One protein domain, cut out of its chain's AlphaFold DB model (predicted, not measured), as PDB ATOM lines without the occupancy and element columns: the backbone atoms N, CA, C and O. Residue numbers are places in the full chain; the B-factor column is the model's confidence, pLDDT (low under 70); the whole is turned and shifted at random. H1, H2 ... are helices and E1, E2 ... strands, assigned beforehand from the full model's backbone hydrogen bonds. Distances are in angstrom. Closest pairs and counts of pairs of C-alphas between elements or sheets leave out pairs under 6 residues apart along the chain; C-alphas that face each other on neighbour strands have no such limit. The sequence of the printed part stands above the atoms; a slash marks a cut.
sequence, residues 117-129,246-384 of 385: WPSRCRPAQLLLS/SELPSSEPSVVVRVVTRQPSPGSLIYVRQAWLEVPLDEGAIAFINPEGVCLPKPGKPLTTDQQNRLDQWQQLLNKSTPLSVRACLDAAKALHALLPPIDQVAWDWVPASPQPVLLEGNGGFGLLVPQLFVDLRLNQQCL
ATOM      1  N   TRP A 117     107.293 180.358 172.061       72.38
ATOM      2  CA  TRP A 117     107.469 178.889 172.184       72.38
ATOM      3  C   TRP A 117     108.936 178.398 172.166       72.38
ATOM      4  O   TRP A 117     109.236 177.364 171.558       72.38
ATOM      5  N   PRO A 118     109.893 179.089 172.807       65.62
ATOM      6  CA  PRO A 118     111.306 178.943 172.475       65.62
ATOM      7  C   PRO A 118     111.850 177.548 172.802       65.62
ATOM      8  O   PRO A 118     112.692 177.035 172.069       65.62
ATOM      9  N   SER A 119     111.338 176.891 173.850       74.25
ATOM     10  CA  SER A 119     111.700 175.508 174.184       74.25
ATOM     11  C   SER A 119     111.059 174.475 173.249       74.25
ATOM     12  O   SER A 119     111.721 173.507 172.880       74.25
ATOM     13  N   ARG A 120     109.809 174.694 172.817       83.00
ATOM     14  CA  ARG A 120     109.054 173.753 171.968       83.00
ATOM     15  C   ARG A 120     109.521 173.747 170.511       83.00
ATOM     16  O   ARG A 120     109.440 172.708 169.873       83.00
ATOM     17  N   CYS A 121     110.070 174.859 170.017       86.81
ATOM     18  CA  CYS A 121     110.602 174.955 168.651       86.81
ATOM     19  C   CYS A 121     111.972 174.295 168.460       86.81
ATOM     20  O   CYS A 121     112.391 174.061 167.326       86.81
ATOM     21  N   ARG A 122     112.708 174.020 169.543       88.31
ATOM     22  CA  ARG A 122     114.092 173.534 169.461       88.31
ATOM     23  C   ARG A 122     114.233 172.196 168.715       88.31
ATOM     24  O   ARG A 122     115.145 172.114 167.894       88.31
ATOM     25  N   PRO A 123     113.368 171.182 168.917       92.19
ATOM     26  CA  PRO A 123     113.443 169.933 168.158       92.19
ATOM     27  C   PRO A 123     113.278 170.147 166.648       92.19
ATOM     28  O   PRO A 123     114.093 169.655 165.873       92.19
ATOM     29  N   ALA A 124     112.301 170.960 166.230       92.62
ATOM     30  CA  ALA A 124     112.106 171.291 164.819       92.62
ATOM     31  C   ALA A 124     113.295 172.066 164.235       92.62
ATOM     32  O   ALA A 124     113.712 171.803 163.116       92.62
ATOM     33  N   GLN A 125     113.892 172.990 164.993       89.81
ATOM     34  CA  GLN A 125     115.094 173.704 164.549       89.81
ATOM     35  C   GLN A 125     116.293 172.776 164.360       89.81
ATOM     36  O   GLN A 125     117.027 172.930 163.388       89.81
ATOM     37  N   LEU A 126     116.496 171.831 165.283       90.62
ATOM     38  CA  LEU A 126     117.560 170.837 165.168       90.62
ATOM     39  C   LEU A 126     117.345 169.970 163.926       90.62
ATOM     40  O   LEU A 126     118.276 169.823 163.135       90.62
ATOM     41  N   LEU A 127     116.116 169.497 163.713       93.19
ATOM     42  CA  LEU A 127     115.742 168.726 162.531       93.19
ATOM     43  C   LEU A 127     115.978 169.514 161.233       93.19
ATOM     44  O   LEU A 127     116.715 169.060 160.368       93.19
ATOM     45  N   LEU A 128     115.450 170.737 161.127       92.44
ATOM     46  CA  LEU A 128     115.602 171.598 159.944       92.44
ATOM     47  C   LEU A 128     117.055 172.041 159.700       92.44
ATOM     48  O   LEU A 128     117.410 172.423 158.590       92.44
ATOM     49  N   SER A 129     117.919 172.003 160.718       89.50
ATOM     50  CA  SER A 129     119.351 172.289 160.555       89.50
ATOM     51  C   SER A 129     120.158 171.107 160.004       89.50
ATOM     52  O   SER A 129     121.308 171.292 159.597       89.50
ATOM     53  N   SER A 246     107.182 168.626 132.964       95.06
ATOM     54  CA  SER A 246     107.111 169.042 131.557       95.06
ATOM     55  C   SER A 246     105.868 169.879 131.227       95.06
ATOM     56  O   SER A 246     105.743 170.363 130.108       95.06
ATOM     57  N   GLU A 247     104.932 170.032 132.172       93.50
ATOM     58  CA  GLU A 247     103.816 170.982 132.056       93.50
ATOM     59  C   GLU A 247     104.266 172.447 132.214       93.50
ATOM     60  O   GLU A 247     103.512 173.363 131.890       93.50
ATOM     61  N   LEU A 248     105.469 172.668 132.751       95.69
ATOM     62  CA  LEU A 248     106.055 173.987 132.942       95.69
ATOM     63  C   LEU A 248     107.038 174.304 131.799       95.69
ATOM     64  O   LEU A 248     107.597 173.379 131.203       95.69
ATOM     65  N   PRO A 249     107.283 175.592 131.485       95.06
ATOM     66  CA  PRO A 249     108.265 175.975 130.482       95.06
ATOM     67  C   PRO A 249     109.649 175.469 130.880       95.06
ATOM     68  O   PRO A 249     110.027 175.540 132.049       95.06
ATOM     69  N   SER A 250     110.415 174.984 129.905       91.94
ATOM     70  CA  SER A 250     111.747 174.453 130.171       91.94
ATOM     71  C   SER A 250     112.670 175.523 130.759       91.94
ATOM     72  O   SER A 250     112.667 176.691 130.365       91.94
ATOM     73  N   SER A 251     113.485 175.109 131.725       91.19
ATOM     74  CA  SER A 251     114.497 175.952 132.352       91.19
ATOM     75  C   SER A 251     115.656 175.093 132.852       91.19
ATOM     76  O   SER A 251     115.461 173.952 133.278       91.19
ATOM     77  N   GLU A 252     116.867 175.637 132.772       88.88
ATOM     78  CA  GLU A 252     118.081 175.035 133.309       88.88
ATOM     79  C   GLU A 252     118.880 176.140 134.036       88.88
ATOM     80  O   GLU A 252     119.284 177.112 133.393       88.88
ATOM     81  N   PRO A 253     119.090 176.048 135.363       91.81
ATOM     82  CA  PRO A 253     118.642 174.982 136.253       91.81
ATOM     83  C   PRO A 253     117.116 174.872 136.421       91.81
ATOM     84  O   PRO A 253     116.342 175.690 135.937       91.81
ATOM     85  N   SER A 254     116.670 173.820 137.102       94.50
ATOM     86  CA  SER A 254     115.263 173.550 137.360       94.50
ATOM     87  C   SER A 254     114.658 174.613 138.280       94.50
ATOM     88  O   SER A 254     115.315 175.096 139.205       94.50
ATOM     89  N   VAL A 255     113.388 174.951 138.051       96.00
ATOM     90  CA  VAL A 255     112.653 175.916 138.873       96.00
ATOM     91  C   VAL A 255     112.476 175.413 140.300       96.00
ATOM     92  O   VAL A 255     112.147 174.248 140.534       96.00
ATOM     93  N   VAL A 256     112.630 176.330 141.254       97.00
ATOM     94  CA  VAL A 256     112.375 176.076 142.674       97.00
ATOM     95  C   VAL A 256     111.119 176.823 143.107       97.00
ATOM     96  O   VAL A 256     111.039 178.039 142.982       97.00
ATOM     97  N   VAL A 257     110.142 176.108 143.658       98.31
ATOM     98  CA  VAL A 257     108.997 176.694 144.359       98.31
ATOM     99  C   VAL A 257     109.369 176.821 145.830       98.31
ATOM    100  O   VAL A 257     109.460 175.824 146.551       98.31
ATOM    101  N   ARG A 258     109.566 178.054 146.290       98.06
ATOM    102  CA  ARG A 258     109.787 178.346 147.702       98.06
ATOM    103  C   ARG A 258     108.459 178.648 148.383       98.06
ATOM    104  O   ARG A 258     107.736 179.556 147.982       98.06
ATOM    105  N   VAL A 259     108.149 177.904 149.442       98.50
ATOM    106  CA  VAL A 259     106.887 177.996 150.188       98.50
ATOM    107  C   VAL A 259     107.170 178.317 151.647       98.50
ATOM    108  O   VAL A 259     107.736 177.512 152.381       98.50
ATOM    109  N   VAL A 260     106.734 179.487 152.102       97.50
ATOM    110  CA  VAL A 260     106.750 179.857 153.516       97.50
ATOM    111  C   VAL A 260     105.428 179.444 154.141       97.50
ATOM    112  O   VAL A 260     104.382 180.050 153.903       97.50
ATOM    113  N   THR A 261     105.489 178.430 154.988       97.69
ATOM    114  CA  THR A 261     104.361 177.970 155.803       97.69
ATOM    115  C   THR A 261     104.371 178.649 157.166       97.69
ATOM    116  O   THR A 261     105.415 179.111 157.641       97.69
ATOM    117  N   ARG A 262     103.194 178.775 157.785       94.81
ATOM    118  CA  ARG A 262     103.043 179.369 159.112       94.81
ATOM    119  C   ARG A 262     102.034 178.608 159.957       94.81
ATOM    120  O   ARG A 262     100.953 178.265 159.491       94.81
ATOM    121  N   GLN A 263     102.386 178.468 161.230       92.75
ATOM    122  CA  GLN A 263     101.528 178.012 162.308       92.75
ATOM    123  C   GLN A 263     101.478 179.117 163.383       92.75
ATOM    124  O   GLN A 263     102.508 179.406 163.990       92.75
ATOM    125  N   PRO A 264     100.338 179.806 163.594       87.56
ATOM    126  CA  PRO A 264     100.233 180.901 164.567       87.56
ATOM    127  C   PRO A 264     100.279 180.496 166.037       87.56
ATOM    128  O   PRO A 264     100.695 181.323 166.840       87.56
ATOM    129  N   SER A 265      99.861 179.272 166.373       86.38
ATOM    130  CA  SER A 265      99.890 178.676 167.723       86.38
ATOM    131  C   SER A 265     100.124 177.161 167.648       86.38
ATOM    132  O   SER A 265      99.706 176.556 166.665       86.38
ATOM    133  N   PRO A 266     100.759 176.499 168.634       86.06
ATOM    134  CA  PRO A 266     100.983 175.057 168.565       86.06
ATOM    135  C   PRO A 266      99.651 174.317 168.419       86.06
ATOM    136  O   PRO A 266      98.733 174.552 169.200       86.06
ATOM    137  N   GLY A 267      99.547 173.455 167.409       85.25
ATOM    138  CA  GLY A 267      98.321 172.710 167.103       85.25
ATOM    139  C   GLY A 267      97.277 173.481 166.288       85.25
ATOM    140  O   GLY A 267      96.276 172.890 165.899       85.25
ATOM    141  N   SER A 268      97.487 174.766 165.975       91.25
ATOM    142  CA  SER A 268      96.597 175.473 165.046       91.25
ATOM    143  C   SER A 268      96.820 175.039 163.603       91.25
ATOM    144  O   SER A 268      97.888 174.522 163.257       91.25
ATOM    145  N   LEU A 269      95.842 175.369 162.757       95.00
ATOM    146  CA  LEU A 269      95.917 175.178 161.315       95.00
ATOM    147  C   LEU A 269      97.201 175.787 160.735       95.00
ATOM    148  O   LEU A 269      97.594 176.911 161.072       95.00
ATOM    149  N   ILE A 270      97.829 175.023 159.849       96.94
ATOM    150  CA  ILE A 270      98.991 175.437 159.072       96.94
ATOM    151  C   ILE A 270      98.506 175.969 157.733       96.94
ATOM    152  O   ILE A 270      97.702 175.333 157.052       96.94
ATOM    153  N   TYR A 271      99.022 177.124 157.336       97.12
ATOM    154  CA  TYR A 271      98.697 177.733 156.054       97.12
ATOM    155  C   TYR A 271      99.954 178.205 155.328       97.12
ATOM    156  O   TYR A 271     101.006 178.444 155.930       97.12
ATOM    157  N   VAL A 272      99.835 178.360 154.009       97.69
ATOM    158  CA  VAL A 272     100.861 179.012 153.195       97.69
ATOM    159  C   VAL A 272     100.782 180.507 153.471       97.69
ATOM    160  O   VAL A 272      99.825 181.175 153.093       97.69
ATOM    161  N   ARG A 273     101.787 181.045 154.165       95.44
ATOM    162  CA  ARG A 273     101.914 182.488 154.377       95.44
ATOM    163  C   ARG A 273     102.280 183.185 153.072       95.44
ATOM    164  O   ARG A 273     101.826 184.299 152.832       95.44
ATOM    165  N   GLN A 274     103.159 182.560 152.295       96.12
ATOM    166  CA  GLN A 274     103.641 183.084 151.029       96.12
ATOM    167  C   GLN A 274     104.306 181.988 150.207       96.12
ATOM    168  O   GLN A 274     104.914 181.087 150.780       96.12
ATOM    169  N   ALA A 275     104.248 182.099 148.887       97.81
ATOM    170  CA  ALA A 275     105.012 181.257 147.984       97.81
ATOM    171  C   ALA A 275     105.491 182.065 146.779       97.81
ATOM    172  O   ALA A 275     104.905 183.099 146.454       97.81
ATOM    173  N   TRP A 276     106.568 181.605 146.155       98.06
ATOM    174  CA  TRP A 276     107.066 182.120 144.886       98.06
ATOM    175  C   TRP A 276     107.904 181.061 144.174       98.06
ATOM    176  O   TRP A 276     108.378 180.103 144.781       98.06
ATOM    177  N   LEU A 277     108.075 181.255 142.877       98.12
ATOM    178  CA  LEU A 277     108.926 180.494 141.990       98.12
ATOM    179  C   LEU A 277     110.223 181.278 141.788       98.12
ATOM    180  O   LEU A 277     110.189 182.480 141.519       98.12
ATOM    181  N   GLU A 278     111.354 180.600 141.926       96.44
ATOM    182  CA  GLU A 278     112.677 181.071 141.525       96.44
ATOM    183  C   GLU A 278     112.955 180.468 140.146       96.44
ATOM    184  O   GLU A 278     113.268 179.281 140.034       96.44
ATOM    185  N   VAL A 279     112.745 181.270 139.099       95.88
ATOM    186  CA  VAL A 279     112.784 180.840 137.696       95.88
ATOM    187  C   VAL A 279     114.094 181.294 137.052       95.88
ATOM    188  O   VAL A 279     114.290 182.500 136.871       95.88
ATOM    189  N   PRO A 280     114.992 180.371 136.679       93.69
ATOM    190  CA  PRO A 280     116.183 180.718 135.915       93.69
ATOM    191  C   PRO A 280     115.814 181.175 134.500       93.69
ATOM    192  O   PRO A 280     115.096 180.485 133.774       93.69
ATOM    193  N   LEU A 281     116.314 182.350 134.114       91.12
ATOM    194  CA  LEU A 281     116.081 182.969 132.805       91.12
ATOM    195  C   LEU A 281     117.295 182.862 131.862       91.12
ATOM    196  O   LEU A 281     117.274 183.505 130.826       91.12
ATOM    197  N   ASP A 282     118.310 182.060 132.201       83.88
ATOM    198  CA  ASP A 282     119.676 181.983 131.625       83.88
ATOM    199  C   ASP A 282     120.741 182.788 132.390       83.88
ATOM    200  O   ASP A 282     120.442 183.724 133.130       83.88
ATOM    201  N   GLU A 283     122.009 182.388 132.208       73.56
ATOM    202  CA  GLU A 283     123.249 183.058 132.652       73.56
ATOM    203  C   GLU A 283     123.160 183.823 133.988       73.56
ATOM    204  O   GLU A 283     123.511 185.001 134.108       73.56
ATOM    205  N   GLY A 284     122.705 183.139 135.039       74.50
ATOM    206  CA  GLY A 284     122.663 183.689 136.398       74.50
ATOM    207  C   GLY A 284     121.581 184.750 136.640       74.50
ATOM    208  O   GLY A 284     121.570 185.353 137.716       74.50
ATOM    209  N   ALA A 285     120.670 184.979 135.690       87.56
ATOM    210  CA  ALA A 285     119.448 185.739 135.909       87.56
ATOM    211  C   ALA A 285     118.353 184.824 136.474       87.56
ATOM    212  O   ALA A 285     118.056 183.768 135.920       87.56
ATOM    213  N   ILE A 286     117.739 185.249 137.578       92.19
ATOM    214  CA  ILE A 286     116.626 184.551 138.225       92.19
ATOM    215  C   ILE A 286     115.478 185.545 138.371       92.19
ATOM    216  O   ILE A 286     115.679 186.646 138.889       92.19
ATOM    217  N   ALA A 287     114.290 185.156 137.917       95.19
ATOM    218  CA  ALA A 287     113.050 185.859 138.199       95.19
ATOM    219  C   ALA A 287     112.371 185.274 139.439       95.19
ATOM    220  O   ALA A 287     112.406 184.065 139.675       95.19
ATOM    221  N   PHE A 288     111.727 186.146 140.211       96.81
ATOM    222  CA  PHE A 288     110.878 185.752 141.329       96.81
ATOM    223  C   PHE A 288     109.432 186.030 140.945       96.81
ATOM    224  O   PHE A 288     109.056 187.192 140.795       96.81
ATOM    225  N   ILE A 289     108.632 184.977 140.798       97.44
ATOM    226  CA  ILE A 289     107.239 185.067 140.337       97.44
ATOM    227  C   ILE A 289     106.337 184.410 141.380       97.44
ATOM    228  O   ILE A 289     106.646 183.316 141.838       97.44
ATOM    229  N   ASN A 290     105.249 185.041 141.812       96.38
ATOM    230  CA  ASN A 290     104.301 184.369 142.706       96.38
ATOM    231  C   ASN A 290     103.454 183.326 141.931       96.38
ATOM    232  O   ASN A 290     103.449 183.327 140.698       96.38
ATOM    233  N   PRO A 291     102.727 182.422 142.618       95.94
ATOM    234  CA  PRO A 291     101.869 181.429 141.962       95.94
ATOM    235  C   PRO A 291     100.747 182.017 141.094       95.94
ATOM    236  O   PRO A 291     100.153 181.282 140.304       95.94
ATOM    237  N   GLU A 292     100.465 183.312 141.252       93.75
ATOM    238  CA  GLU A 292      99.486 184.078 140.484       93.75
ATOM    239  C   GLU A 292     100.085 184.778 139.246       93.75
ATOM    240  O   GLU A 292      99.346 185.439 138.533       93.75
ATOM    241  N   GLY A 293     101.394 184.654 138.982       95.00
ATOM    242  CA  GLY A 293     102.060 185.199 137.785       95.00
ATOM    243  C   GLY A 293     102.591 186.636 137.899       95.00
ATOM    244  O   GLY A 293     103.197 187.162 136.961       95.00
ATOM    245  N   VAL A 294     102.464 187.268 139.065       94.50
ATOM    246  CA  VAL A 294     103.093 188.555 139.387       94.50
ATOM    247  C   VAL A 294     104.592 188.351 139.598       94.50
ATOM    248  O   VAL A 294     105.011 187.586 140.467       94.50
ATOM    249  N   CYS A 295     105.413 189.063 138.826       95.75
ATOM    250  CA  CYS A 295     106.870 189.026 138.931       95.75
ATOM    251  C   CYS A 295     107.402 190.222 139.731       95.75
ATOM    252  O   CYS A 295     106.932 191.348 139.566       95.75
ATOM    253  N   LEU A 296     108.423 189.997 140.562       95.25
ATOM    254  CA  LEU A 296     109.196 191.097 141.136       95.25
ATOM    255  C   LEU A 296     110.059 191.771 140.056       95.25
ATOM    256  O   LEU A 296     110.622 191.079 139.204       95.25
ATOM    257  N   PRO A 297     110.229 193.102 140.104       91.38
ATOM    258  CA  PRO A 297     111.060 193.816 139.142       91.38
ATOM    259  C   PRO A 297     112.536 193.448 139.325       91.38
ATOM    260  O   PRO A 297     113.062 193.505 140.436       91.38
ATOM    261  N   LYS A 298     113.228 193.089 138.237       87.69
ATOM    262  CA  LYS A 298     114.657 192.745 138.288       87.69
ATOM    263  C   LYS A 298     115.496 194.000 138.574       87.69
ATOM    264  O   LYS A 298     115.442 194.946 137.790       87.69
ATOM    265  N   PRO A 299     116.322 194.020 139.636       87.12
ATOM    266  CA  PRO A 299     117.236 195.126 139.873       87.12
ATOM    267  C   PRO A 299     118.405 195.131 138.880       87.12
ATOM    268  O   PRO A 299     118.933 194.083 138.499       87.12
ATOM    269  N   GLY A 300     118.889 196.330 138.551       83.00
ATOM    270  CA  GLY A 300     120.082 196.530 137.733       83.00
ATOM    271  C   GLY A 300     119.789 196.495 136.235       83.00
ATOM    272  O   GLY A 300     118.907 197.198 135.756       83.00
ATOM    273  N   LYS A 301     120.577 195.716 135.480       82.62
ATOM    274  CA  LYS A 301     120.484 195.701 134.014       82.62
ATOM    275  C   LYS A 301     119.137 195.129 133.542       82.62
ATOM    276  O   LYS A 301     118.727 194.088 134.074       82.62
ATOM    277  N   PRO A 302     118.525 195.732 132.502       87.50
ATOM    278  CA  PRO A 302     117.354 195.171 131.839       87.50
ATOM    279  C   PRO A 302     117.563 193.712 131.421       87.50
ATOM    280  O   PRO A 302     118.694 193.260 131.210       87.50
ATOM    281  N   LEU A 303     116.464 192.965 131.327       91.25
ATOM    282  CA  LEU A 303     116.470 191.631 130.730       91.25
ATOM    283  C   LEU A 303     116.829 191.737 129.243       91.25
ATOM    284  O   LEU A 303     116.463 192.708 128.579       91.25
ATOM    285  N   THR A 304     117.552 190.746 128.721       93.69
ATOM    286  CA  THR A 304     117.659 190.588 127.266       93.69
ATOM    287  C   THR A 304     116.298 190.204 126.685       93.69
ATOM    288  O   THR A 304     115.421 189.739 127.413       93.69
ATOM    289  N   THR A 305     116.120 190.353 125.373       94.38
ATOM    290  CA  THR A 305     114.878 189.953 124.696       94.38
ATOM    291  C   THR A 305     114.520 188.491 124.973       94.38
ATOM    292  O   THR A 305     113.380 188.199 125.311       94.38
ATOM    293  N   ASP A 306     115.494 187.578 124.930       93.88
ATOM    294  CA  ASP A 306     115.254 186.155 125.205       93.88
ATOM    295  C   ASP A 306     114.854 185.902 126.661       93.88
ATOM    296  O   ASP A 306     113.921 185.144 126.934       93.88
ATOM    297  N   GLN A 307     115.512 186.585 127.603       94.62
ATOM    298  CA  GLN A 307     115.161 186.518 129.020       94.62
ATOM    299  C   GLN A 307     113.745 187.048 129.278       94.62
ATOM    300  O   GLN A 307     113.006 186.459 130.067       94.62
ATOM    301  N   GLN A 308     113.366 188.144 128.615       95.50
ATOM    302  CA  GLN A 308     112.029 188.720 128.712       95.50
ATOM    303  C   GLN A 308     110.981 187.779 128.110       95.50
ATOM    304  O   GLN A 308     109.999 187.480 128.776       95.50
ATOM    305  N   ASN A 309     111.228 187.217 126.925       95.25
ATOM    306  CA  ASN A 309     110.328 186.250 126.292       95.25
ATOM    307  C   ASN A 309     110.075 185.027 127.188       95.25
ATOM    308  O   ASN A 309     108.943 184.560 127.303       95.25
ATOM    309  N   ARG A 310     111.117 184.509 127.854       95.38
ATOM    310  CA  ARG A 310     110.971 183.412 128.826       95.38
ATOM    311  C   ARG A 310     110.156 183.835 130.041       95.38
ATOM    312  O   ARG A 310     109.278 183.089 130.467       95.38
ATOM    313  N   LEU A 311     110.430 185.016 130.594       96.19
ATOM    314  CA  LEU A 311     109.647 185.555 131.703       96.19
ATOM    315  C   LEU A 311     108.165 185.678 131.317       96.19
ATOM    316  O   LEU A 311     107.306 185.201 132.055       96.19
ATOM    317  N   ASP A 312     107.874 186.220 130.136       96.25
ATOM    318  CA  ASP A 312     106.515 186.394 129.630       96.25
ATOM    319  C   ASP A 312     105.791 185.049 129.484       96.25
ATOM    320  O   ASP A 312     104.634 184.932 129.883       96.25
ATOM    321  N   GLN A 313     106.468 184.001 128.995       96.00
ATOM    322  CA  GLN A 313     105.904 182.645 128.929       96.00
ATOM    323  C   GLN A 313     105.506 182.118 130.313       96.00
ATOM    324  O   GLN A 313     104.410 181.578 130.485       96.00
ATOM    325  N   TRP A 314     106.369 182.304 131.316       96.62
ATOM    326  CA  TRP A 314     106.079 181.913 132.695       96.62
ATOM    327  C   TRP A 314     104.901 182.693 133.280       96.62
ATOM    328  O   TRP A 314     103.997 182.091 133.861       96.62
ATOM    329  N   GLN A 315     104.876 184.016 133.106       96.50
ATOM    330  CA  GLN A 315     103.781 184.850 133.601       96.50
ATOM    331  C   GLN A 315     102.459 184.510 132.907       96.50
ATOM    332  O   GLN A 315     101.446 184.356 133.579       96.50
ATOM    333  N   GLN A 316     102.457 184.309 131.586       95.75
ATOM    334  CA  GLN A 316     101.266 183.898 130.838       95.75
ATOM    335  C   GLN A 316     100.714 182.551 131.312       95.75
ATOM    336  O   GLN A 316      99.496 182.402 131.420       95.75
ATOM    337  N   LEU A 317     101.579 181.571 131.595       96.12
ATOM    338  CA  LEU A 317     101.146 180.280 132.126       96.12
ATOM    339  C   LEU A 317     100.495 180.438 133.508       96.12
ATOM    340  O   LEU A 317      99.382 179.958 133.720       96.12
ATOM    341  N   LEU A 318     101.172 181.130 134.426       96.19
ATOM    342  CA  LEU A 318     100.720 181.295 135.810       96.19
ATOM    343  C   LEU A 318      99.450 182.156 135.916       96.19
ATOM    344  O   LEU A 318      98.560 181.819 136.693       96.19
ATOM    345  N   ASN A 319      99.325 183.199 135.085       94.44
ATOM    346  CA  ASN A 319      98.150 184.076 135.033       94.44
ATOM    347  C   ASN A 319      96.880 183.347 134.565       94.44
ATOM    348  O   ASN A 319      95.778 183.753 134.924       94.44
ATOM    349  N   LYS A 320      97.003 182.286 133.750       93.31
ATOM    350  CA  LYS A 320      95.843 181.481 133.321       93.31
ATOM    351  C   LYS A 320      95.296 180.646 134.473       93.31
ATOM    352  O   LYS A 320      94.094 180.622 134.712       93.31
ATOM    353  N   SER A 321      96.184 179.926 135.151       93.12
ATOM    354  CA  SER A 321      95.882 179.149 136.351       93.12
ATOM    355  C   SER A 321      97.177 178.608 136.943       93.12
ATOM    356  O   SER A 321      98.044 178.163 136.192       93.12
ATOM    357  N   THR A 322      97.274 178.520 138.269       93.75
ATOM    358  CA  THR A 322      98.420 177.868 138.918       93.75
ATOM    359  C   THR A 322      98.517 176.388 138.495       93.75
ATOM    360  O   THR A 322      97.564 175.637 138.733       93.75
ATOM    361  N   PRO A 323      99.644 175.936 137.906       96.00
ATOM    362  CA  PRO A 323      99.839 174.551 137.474       96.00
ATOM    363  C   PRO A 323      99.680 173.525 138.604       96.00
ATOM    364  O   PRO A 323      99.870 173.840 139.784       96.00
ATOM    365  N   LEU A 324      99.343 172.276 138.256       96.19
ATOM    366  CA  LEU A 324      99.089 171.225 139.249       96.19
ATOM    367  C   LEU A 324     100.342 170.889 140.060       96.19
ATOM    368  O   LEU A 324     100.247 170.823 141.283       96.19
ATOM    369  N   SER A 325     101.508 170.765 139.422       97.25
ATOM    370  CA  SER A 325     102.781 170.554 140.135       97.25
ATOM    371  C   SER A 325     103.121 171.677 141.117       97.25
ATOM    372  O   SER A 325     103.592 171.405 142.220       97.25
ATOM    373  N   VAL A 326     102.833 172.938 140.774       97.69
ATOM    374  CA  VAL A 326     103.051 174.078 141.681       97.69
ATOM    375  C   VAL A 326     102.101 174.005 142.877       97.69
ATOM    376  O   VAL A 326     102.547 174.156 144.013       97.69
ATOM    377  N   ARG A 327     100.809 173.712 142.658       97.25
ATOM    378  CA  ARG A 327      99.841 173.498 143.753       97.25
ATOM    379  C   ARG A 327     100.244 172.330 144.652       97.25
ATOM    380  O   ARG A 327     100.183 172.467 145.872       97.25
ATOM    381  N   ALA A 328     100.741 171.241 144.069       98.00
ATOM    382  CA  ALA A 328     101.232 170.095 144.822       98.00
ATOM    383  C   ALA A 328     102.382 170.481 145.770       98.00
ATOM    384  O   ALA A 328     102.386 170.032 146.914       98.00
ATOM    385  N   CYS A 329     103.301 171.371 145.365       98.62
ATOM    386  CA  CYS A 329     104.320 171.920 146.274       98.62
ATOM    387  C   CYS A 329     103.697 172.671 147.465       98.62
ATOM    388  O   CYS A 329     104.163 172.531 148.596       98.62
ATOM    389  N   LEU A 330     102.647 173.468 147.233       98.38
ATOM    390  CA  LEU A 330     101.967 174.228 148.294       98.38
ATOM    391  C   LEU A 330     101.281 173.301 149.305       98.38
ATOM    392  O   LEU A 330     101.353 173.531 150.516       98.38
ATOM    393  N   ASP A 331     100.623 172.253 148.814       98.19
ATOM    394  CA  ASP A 331      99.934 171.273 149.650       98.19
ATOM    395  C   ASP A 331     100.917 170.385 150.416       98.19
ATOM    396  O   ASP A 331     100.782 170.240 151.635       98.19
ATOM    397  N   ALA A 332     101.963 169.893 149.747       98.38
ATOM    398  CA  ALA A 332     103.032 169.121 150.373       98.38
ATOM    399  C   ALA A 332     103.764 169.932 151.453       98.38
ATOM    400  O   ALA A 332     104.050 169.404 152.524       98.38
ATOM    401  N   ALA A 333     103.993 171.234 151.242       98.56
ATOM    402  CA  ALA A 333     104.598 172.107 152.247       98.56
ATOM    403  C   ALA A 333     103.757 172.204 153.534       98.56
ATOM    404  O   ALA A 333     104.307 172.121 154.635       98.56
ATOM    405  N   LYS A 334     102.428 172.362 153.417       98.38
ATOM    406  CA  LYS A 334     101.518 172.375 154.580       98.38
ATOM    407  C   LYS A 334     101.527 171.025 155.294       98.38
ATOM    408  O   LYS A 334     101.662 170.989 156.516       98.38
ATOM    409  N   ALA A 335     101.399 169.939 154.532       97.75
ATOM    410  CA  ALA A 335     101.375 168.587 155.072       97.75
ATOM    411  C   ALA A 335     102.685 168.252 155.797       97.75
ATOM    412  O   ALA A 335     102.656 167.753 156.916       97.75
ATOM    413  N   LEU A 336     103.834 168.606 155.217       97.75
ATOM    414  CA  LEU A 336     105.138 168.356 155.820       97.75
ATOM    415  C   LEU A 336     105.385 169.216 157.066       97.75
ATOM    416  O   LEU A 336     105.923 168.715 158.049       97.75
ATOM    417  N   HIS A 337     104.952 170.483 157.083       97.56
ATOM    418  CA  HIS A 337     105.013 171.299 158.305       97.56
ATOM    419  C   HIS A 337     104.153 170.694 159.424       97.56
ATOM    420  O   HIS A 337     104.566 170.739 160.578       97.56
ATOM    421  N   ALA A 338     103.031 170.041 159.107       95.94
ATOM    422  CA  ALA A 338     102.213 169.347 160.107       95.94
ATOM    423  C   ALA A 338     102.918 168.149 160.765       95.94
ATOM    424  O   ALA A 338     102.565 167.782 161.883       95.94
ATOM    425  N   LEU A 339     103.916 167.560 160.097       95.12
ATOM    426  CA  LEU A 339     104.714 166.447 160.626       95.12
ATOM    427  C   LEU A 339     105.861 166.910 161.535       95.12
ATOM    428  O   LEU A 339     106.448 166.098 162.248       95.12
ATOM    429  N   LEU A 340     106.205 168.201 161.521       94.69
ATOM    430  CA  LEU A 340     107.285 168.719 162.351       94.69
ATOM    431  C   LEU A 340     106.840 168.889 163.811       94.69
ATOM    432  O   LEU A 340     105.688 169.236 164.084       94.69
ATOM    433  N   PRO A 341     107.783 168.794 164.769       92.50
ATOM    434  CA  PRO A 341     107.574 169.378 166.086       92.50
ATOM    435  C   PRO A 341     107.153 170.859 165.965       92.50
ATOM    436  O   PRO A 341     107.511 171.515 164.982       92.50
ATOM    437  N   PRO A 342     106.437 171.425 166.956       91.06
ATOM    438  CA  PRO A 342     105.876 172.770 166.846       91.06
ATOM    439  C   PRO A 342     106.908 173.821 166.424       91.06
ATOM    440  O   PRO A 342     107.915 174.009 167.101       91.06
ATOM    441  N   ILE A 343     106.645 174.541 165.332       91.94
ATOM    442  CA  ILE A 343     107.474 175.659 164.866       91.94
ATOM    443  C   ILE A 343     106.612 176.698 164.154       91.94
ATOM    444  O   ILE A 343     105.697 176.357 163.410       91.94
ATOM    445  N   ASP A 344     106.912 177.977 164.379       90.94
ATOM    446  CA  ASP A 344     106.086 179.086 163.903       90.94
ATOM    447  C   ASP A 344     106.039 179.177 162.374       90.94
ATOM    448  O   ASP A 344     104.989 179.457 161.798       90.94
ATOM    449  N   GLN A 345     107.178 178.972 161.716       93.50
ATOM    450  CA  GLN A 345     107.336 179.140 160.277       93.50
ATOM    451  C   GLN A 345     108.462 178.265 159.745       93.50
ATOM    452  O   GLN A 345     109.505 178.126 160.389       93.50
ATOM    453  N   VAL A 346     108.281 177.785 158.517       95.12
ATOM    454  CA  VAL A 346     109.311 177.083 157.749       95.12
ATOM    455  C   VAL A 346     109.274 177.575 156.309       95.12
ATOM    456  O   VAL A 346     108.195 177.715 155.732       95.12
ATOM    457  N   ALA A 347     110.447 177.856 155.743       96.06
ATOM    458  CA  ALA A 347     110.610 178.053 154.308       96.06
ATOM    459  C   ALA A 347     111.035 176.729 153.673       96.06
ATOM    460  O   ALA A 347     112.076 176.183 154.031       96.06
ATOM    461  N   TRP A 348     110.216 176.222 152.766       97.81
ATOM    462  CA  TRP A 348     110.439 174.971 152.061       97.81
ATOM    463  C   TRP A 348     110.837 175.237 150.624       97.81
ATOM    464  O   TRP A 348     110.175 176.031 149.962       97.81
ATOM    465  N   ASP A 349     111.847 174.528 150.142       97.12
ATOM    466  CA  ASP A 349     112.309 174.617 148.764       97.12
ATOM    467  C   ASP A 349     111.930 173.327 148.047       97.12
ATOM    468  O   ASP A 349     112.374 172.244 148.435       97.12
ATOM    469  N   TRP A 350     111.101 173.443 147.015       98.25
ATOM    470  CA  TRP A 350     110.565 172.315 146.262       98.25
ATOM    471  C   TRP A 350     110.919 172.424 144.786       98.25
ATOM    472  O   TRP A 350     110.894 173.515 144.226       98.25
ATOM    473  N   VAL A 351     111.151 171.294 144.127       98.19
ATOM    474  CA  VAL A 351     111.046 171.206 142.668       98.19
ATOM    475  C   VAL A 351     109.621 170.759 142.332       98.19
ATOM    476  O   VAL A 351     109.195 169.716 142.841       98.19
ATOM    477  N   PRO A 352     108.877 171.496 141.485       98.12
ATOM    478  CA  PRO A 352     107.542 171.112 141.032       98.12
ATOM    479  C   PRO A 352     107.649 170.004 139.974       98.12
ATOM    480  O   PRO A 352     107.384 170.215 138.793       98.12
ATOM    481  N   ALA A 353     108.127 168.832 140.389       97.19
ATOM    482  CA  ALA A 353     108.301 167.657 139.548       97.19
ATOM    483  C   ALA A 353     106.975 166.905 139.333       97.19
ATOM    484  O   ALA A 353     105.979 167.139 140.018       97.19
ATOM    485  N   SER A 354     106.982 165.993 138.362       92.38
ATOM    486  CA  SER A 354     105.882 165.072 138.073       92.38
ATOM    487  C   SER A 354     106.369 163.632 138.270       92.38
ATOM    488  O   SER A 354     107.498 163.331 137.874       92.38
ATOM    489  N   PRO A 355     105.576 162.733 138.891       91.69
ATOM    490  CA  PRO A 355     104.175 162.904 139.304       91.69
ATOM    491  C   PRO A 355     103.974 163.595 140.663       91.69
ATOM    492  O   PRO A 355     102.841 163.890 141.033       91.69
ATOM    493  N   GLN A 356     105.042 163.812 141.433       96.50
ATOM    494  CA  GLN A 356     104.992 164.397 142.773       96.50
ATOM    495  C   GLN A 356     106.096 165.447 142.932       96.50
ATOM    496  O   GLN A 356     107.167 165.293 142.337       96.50
ATOM    497  N   PRO A 357     105.874 166.495 143.745       98.00
ATOM    498  CA  PRO A 357     106.900 167.486 144.022       98.00
ATOM    499  C   PRO A 357     108.033 166.859 144.838       98.00
ATOM    500  O   PRO A 357     107.802 165.977 145.666       98.00
ATOM    501  N   VAL A 358     109.257 167.347 144.646       98.25
ATOM    502  CA  VAL A 358     110.431 166.853 145.374       98.25
ATOM    503  C   VAL A 358     110.977 167.936 146.288       98.25
ATOM    504  O   VAL A 358     111.307 169.034 145.841       98.25
ATOM    505  N   LEU A 359     111.093 167.622 147.577       97.94
ATOM    506  CA  LEU A 359     111.682 168.504 148.571       97.94
ATOM    507  C   LEU A 359     113.198 168.581 148.380       97.94
ATOM    508  O   LEU A 359     113.896 167.567 148.394       97.94
ATOM    509  N   LEU A 360     113.717 169.802 148.290       94.88
ATOM    510  CA  LEU A 360     115.149 170.078 148.318       94.88
ATOM    511  C   LEU A 360     115.639 170.310 149.747       94.88
ATOM    512  O   LEU A 360     116.667 169.753 150.142       94.88
ATOM    513  N   GLU A 361     114.941 171.154 150.509       94.19
ATOM    514  CA  GLU A 361     115.242 171.448 151.913       94.19
ATOM    515  C   GLU A 361     114.107 172.198 152.625       94.19
ATOM    516  O   GLU A 361     113.238 172.804 152.001       94.19
ATOM    517  N   GLY A 362     114.141 172.173 153.960       94.38
ATOM    518  CA  GLY A 362     113.306 172.994 154.831       94.38
ATOM    519  C   GLY A 362     114.170 173.839 155.759       94.38
ATOM    520  O   GLY A 362     115.108 173.338 156.373       94.38
ATOM    521  N   ASN A 363     113.836 175.119 155.890       92.56
ATOM    522  CA  ASN A 363     114.625 176.098 156.620       92.56
ATOM    523  C   ASN A 363     113.807 176.746 157.745       92.56
ATOM    524  O   ASN A 363     112.865 177.506 157.514       92.56
ATOM    525  N   GLY A 364     114.236 176.510 158.988       89.94
ATOM    526  CA  GLY A 364     113.735 177.223 160.168       89.94
ATOM    527  C   GLY A 364     114.326 178.630 160.314       89.94
ATOM    528  O   GLY A 364     113.918 179.390 161.180       89.94
ATOM    529  N   GLY A 365     115.304 179.025 159.505       87.00
ATOM    530  CA  GLY A 365     115.809 180.395 159.439       87.00
ATOM    531  C   GLY A 365     116.006 180.781 157.983       87.00
ATOM    532  O   GLY A 365     116.763 180.123 157.285       87.00
ATOM    533  N   PHE A 366     115.328 181.827 157.523       89.31
ATOM    534  CA  PHE A 366     115.340 182.238 156.115       89.31
ATOM    535  C   PHE A 366     115.203 183.751 155.997       89.31
ATOM    536  O   PHE A 366     114.565 184.348 156.858       89.31
ATOM    537  N   GLY A 367     115.781 184.359 154.957       88.12
ATOM    538  CA  GLY A 367     115.671 185.794 154.680       88.12
ATOM    539  C   GLY A 367     114.234 186.213 154.358       88.12
ATOM    540  O   GLY A 367     113.477 185.462 153.748       88.12
ATOM    541  N   LEU A 368     113.837 187.413 154.782       89.44
ATOM    542  CA  LEU A 368     112.484 187.931 154.550       89.44
ATOM    543  C   LEU A 368     112.403 188.918 153.378       89.44
ATOM    544  O   LEU A 368     111.347 189.512 153.207       89.44
ATOM    545  N   LEU A 369     113.477 189.131 152.611       92.81
ATOM    546  CA  LEU A 369     113.500 190.146 151.553       92.81
ATOM    547  C   LEU A 369     112.437 189.880 150.478       92.81
ATOM    548  O   LEU A 369     111.485 190.644 150.373       92.81
ATOM    549  N   VAL A 370     112.547 188.767 149.746       93.81
ATOM    550  CA  VAL A 370     111.588 188.395 148.688       93.81
ATOM    551  C   VAL A 370     110.142 188.358 149.206       93.81
ATOM    552  O   VAL A 370     109.284 189.000 148.598       93.81
ATOM    553  N   PRO A 371     109.851 187.735 150.373       92.31
ATOM    554  CA  PRO A 371     108.542 187.830 151.000       92.31
ATOM    555  C   PRO A 371     107.998 189.256 151.135       92.31
ATOM    556  O   PRO A 371     106.848 189.527 150.795       92.31
ATOM    557  N   GLN A 372     108.829 190.174 151.630       92.62
ATOM    558  CA  GLN A 372     108.436 191.557 151.868       92.62
ATOM    559  C   GLN A 372     108.189 192.328 150.572       92.62
ATOM    560  O   GLN A 372     107.206 193.059 150.517       92.62
ATOM    561  N   LEU A 373     109.013 192.129 149.540       94.75
ATOM    562  CA  LEU A 373     108.860 192.809 148.247       94.75
ATOM    563  C   LEU A 373     107.503 192.494 147.605       94.75
ATOM    564  O   LEU A 373     106.816 193.386 147.133       94.75
ATOM    565  N   PHE A 374     107.065 191.236 147.654       94.50
ATOM    566  CA  PHE A 374     105.748 190.829 147.146       94.50
ATOM    567  C   PHE A 374     104.568 191.334 147.987       94.50
ATOM    568  O   PHE A 374     103.449 191.436 147.486       94.50
ATOM    569  N   VAL A 375     104.760 191.559 149.290       90.75
ATOM    570  CA  VAL A 375     103.724 192.201 150.116       90.75
ATOM    571  C   VAL A 375     103.609 193.669 149.724       90.75
ATOM    572  O   VAL A 375     102.501 194.145 149.515       90.75
ATOM    573  N   ASP A 376     104.743 194.347 149.572       89.50
ATOM    574  CA  ASP A 376     104.801 195.754 149.178       89.50
ATOM    575  C   ASP A 376     104.204 195.991 147.784       89.50
ATOM    576  O   ASP A 376     103.331 196.835 147.615       89.50
ATOM    577  N   LEU A 377     104.576 195.157 146.805       87.56
ATOM    578  CA  LEU A 377     104.060 195.238 145.437       87.56
ATOM    579  C   LEU A 377     102.528 195.126 145.382       87.56
ATOM    580  O   LEU A 377     101.886 195.875 144.652       87.56
ATOM    581  N   ARG A 378     101.938 194.233 146.189       83.88
ATOM    582  CA  ARG A 378     100.477 194.077 146.282       83.88
ATOM    583  C   ARG A 378      99.798 195.301 146.887       83.88
ATOM    584  O   ARG A 378      98.768 195.725 146.380       83.88
ATOM    585  N   LEU A 379     100.375 195.869 147.947       79.00
ATOM    586  CA  LEU A 379      99.839 197.081 148.570       79.00
ATOM    587  C   LEU A 379      99.882 198.267 147.598       79.00
ATOM    588  O   LEU A 379      98.927 199.029 147.527       79.00
ATOM    589  N   ASN A 380     100.949 198.386 146.805       74.62
ATOM    590  CA  ASN A 380     101.070 199.453 145.812       74.62
ATOM    591  C   ASN A 380     100.080 199.292 144.647       74.62
ATOM    592  O   ASN A 380      99.560 200.293 144.169       74.62
ATOM    593  N   GLN A 381      99.784 198.061 144.213       75.12
ATOM    594  CA  GLN A 381      98.765 197.805 143.183       75.12
ATOM    595  C   GLN A 381      97.352 198.162 143.666       75.12
ATOM    596  O   GLN A 381      96.607 198.792 142.929       75.12
ATOM    597  N   GLN A 382      97.013 197.845 144.920       69.25
ATOM    598  CA  GLN A 382      95.702 198.158 145.509       69.25
ATOM    599  C   GLN A 382      95.444 199.658 145.707       69.25
ATOM    600  O   GLN A 382      94.296 200.059 145.811       69.25
ATOM    601  N   CYS A 383      96.486 200.487 145.793       56.75
ATOM    602  CA  CYS A 383      96.341 201.942 145.902       56.75
ATOM    603  C   CYS A 383      96.126 202.640 144.546       56.75
ATOM    604  O   CYS A 383      95.904 203.849 144.525       56.75
ATOM    605  N   LEU A 384      96.280 201.917 143.431       53.47
ATOM    606  CA  LEU A 384      96.116 202.437 142.067       53.47
ATOM    607  C   LEU A 384      94.757 202.067 141.445       53.47
ATOM    608  O   LEU A 384      94.435 202.585 140.375       53.47
TER     609      LEU A 384
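What this domain is: This is residues 117 to 129 and 246 to 384 of the 385 residues of an uncharacterized protein of Synechococcus sp. SYN20 (UniProt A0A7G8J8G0). A strongly twisted sheet of five strands curls round one long helix, H3, while a second helix, H2, lies on the same face by the E3 edge. H4 crosses the opposite face over E2, residues 379 to 384, of which 379 to 382 belong to H4, stick out free of the rest, and H1 only grazes the sheet near E5. The printed part has 152 residues with four named helices and five named strands, in the order H1 E1 E2 E3 H2 H3 E4 E5 H4; the sheet runs E3 E2 E1 E4 E5, all antiparallel, and the class is mixed. The whole is compact, with a radius of gyration of the C-alphas of 16.3 A and spans of 51, 39 and 27 A.

How they stand to each other: H1, residues 122 to 129, only grazes the sheet with its residues 124 to 129; its closest C-alphas to E5, residues 358 to 363, are those of Leu 128 and Asn 363, 5.7 A. E1, residues 256 to 262, E2, residues 271 to 280, and E3, residues 286 to 289, form a meander, each strand the antiparallel neighbour of the one before. N 258 and O 276 are 2.8 A apart, and N 277 and O 289 2.7 A, both within hydrogen-bond range. H2, residues 305 to 320, is on the sheet at a height over the sheet of 10.3 A, over E3 and E2, and at 19 degrees to E3 on the local plane it runs along the strands. The sheet curls round H3, residues 324 to 339; the closest C-alphas of H3 and E1 are those of Lys 334 and Thr 261, 6.4 A. H2 and H3 are on the same face but apart. E4, residues 345 to 351, is antiparallel to E1, with N 259 and O 348 2.8 A apart, and makes a hairpin with E5, with N 349 and O 361 2.9 A apart. H4, residues 369 to 382, is on the opposite face, 8.9 A over the sheet, over E2 and across the strands at 77 degrees on the local plane; C-alphas 274 and 371 are their closest, 6.8 A. In H1, H2, H3 and H4 every O i to N i+4 pair is within hydrogen-bond range.

Where its parts are: H1 begins at C-alpha 122, (114.092, 173.534, 169.461). E1 is 19.2 A long from first to last C-alpha, E2 26.8 A, H2 22.5 A, H3 22.6 A, E4 19.7 A and H4 20.4 A. H4 ends at C-alpha 382, (95.702, 198.158, 145.509).

The domain as a whole: The C-alphas farthest apart are those of Ser 119 and Thr 305, 51.7 A. Residues 130 to 245 are not printed, and C-alphas 129 and 246 are 31.6 A apart across this cut. The link from E3 to H2 is long, 15 residues. Mean pLDDT of the printed part is 92.1; residues 118 and 382 to 384 are under 70.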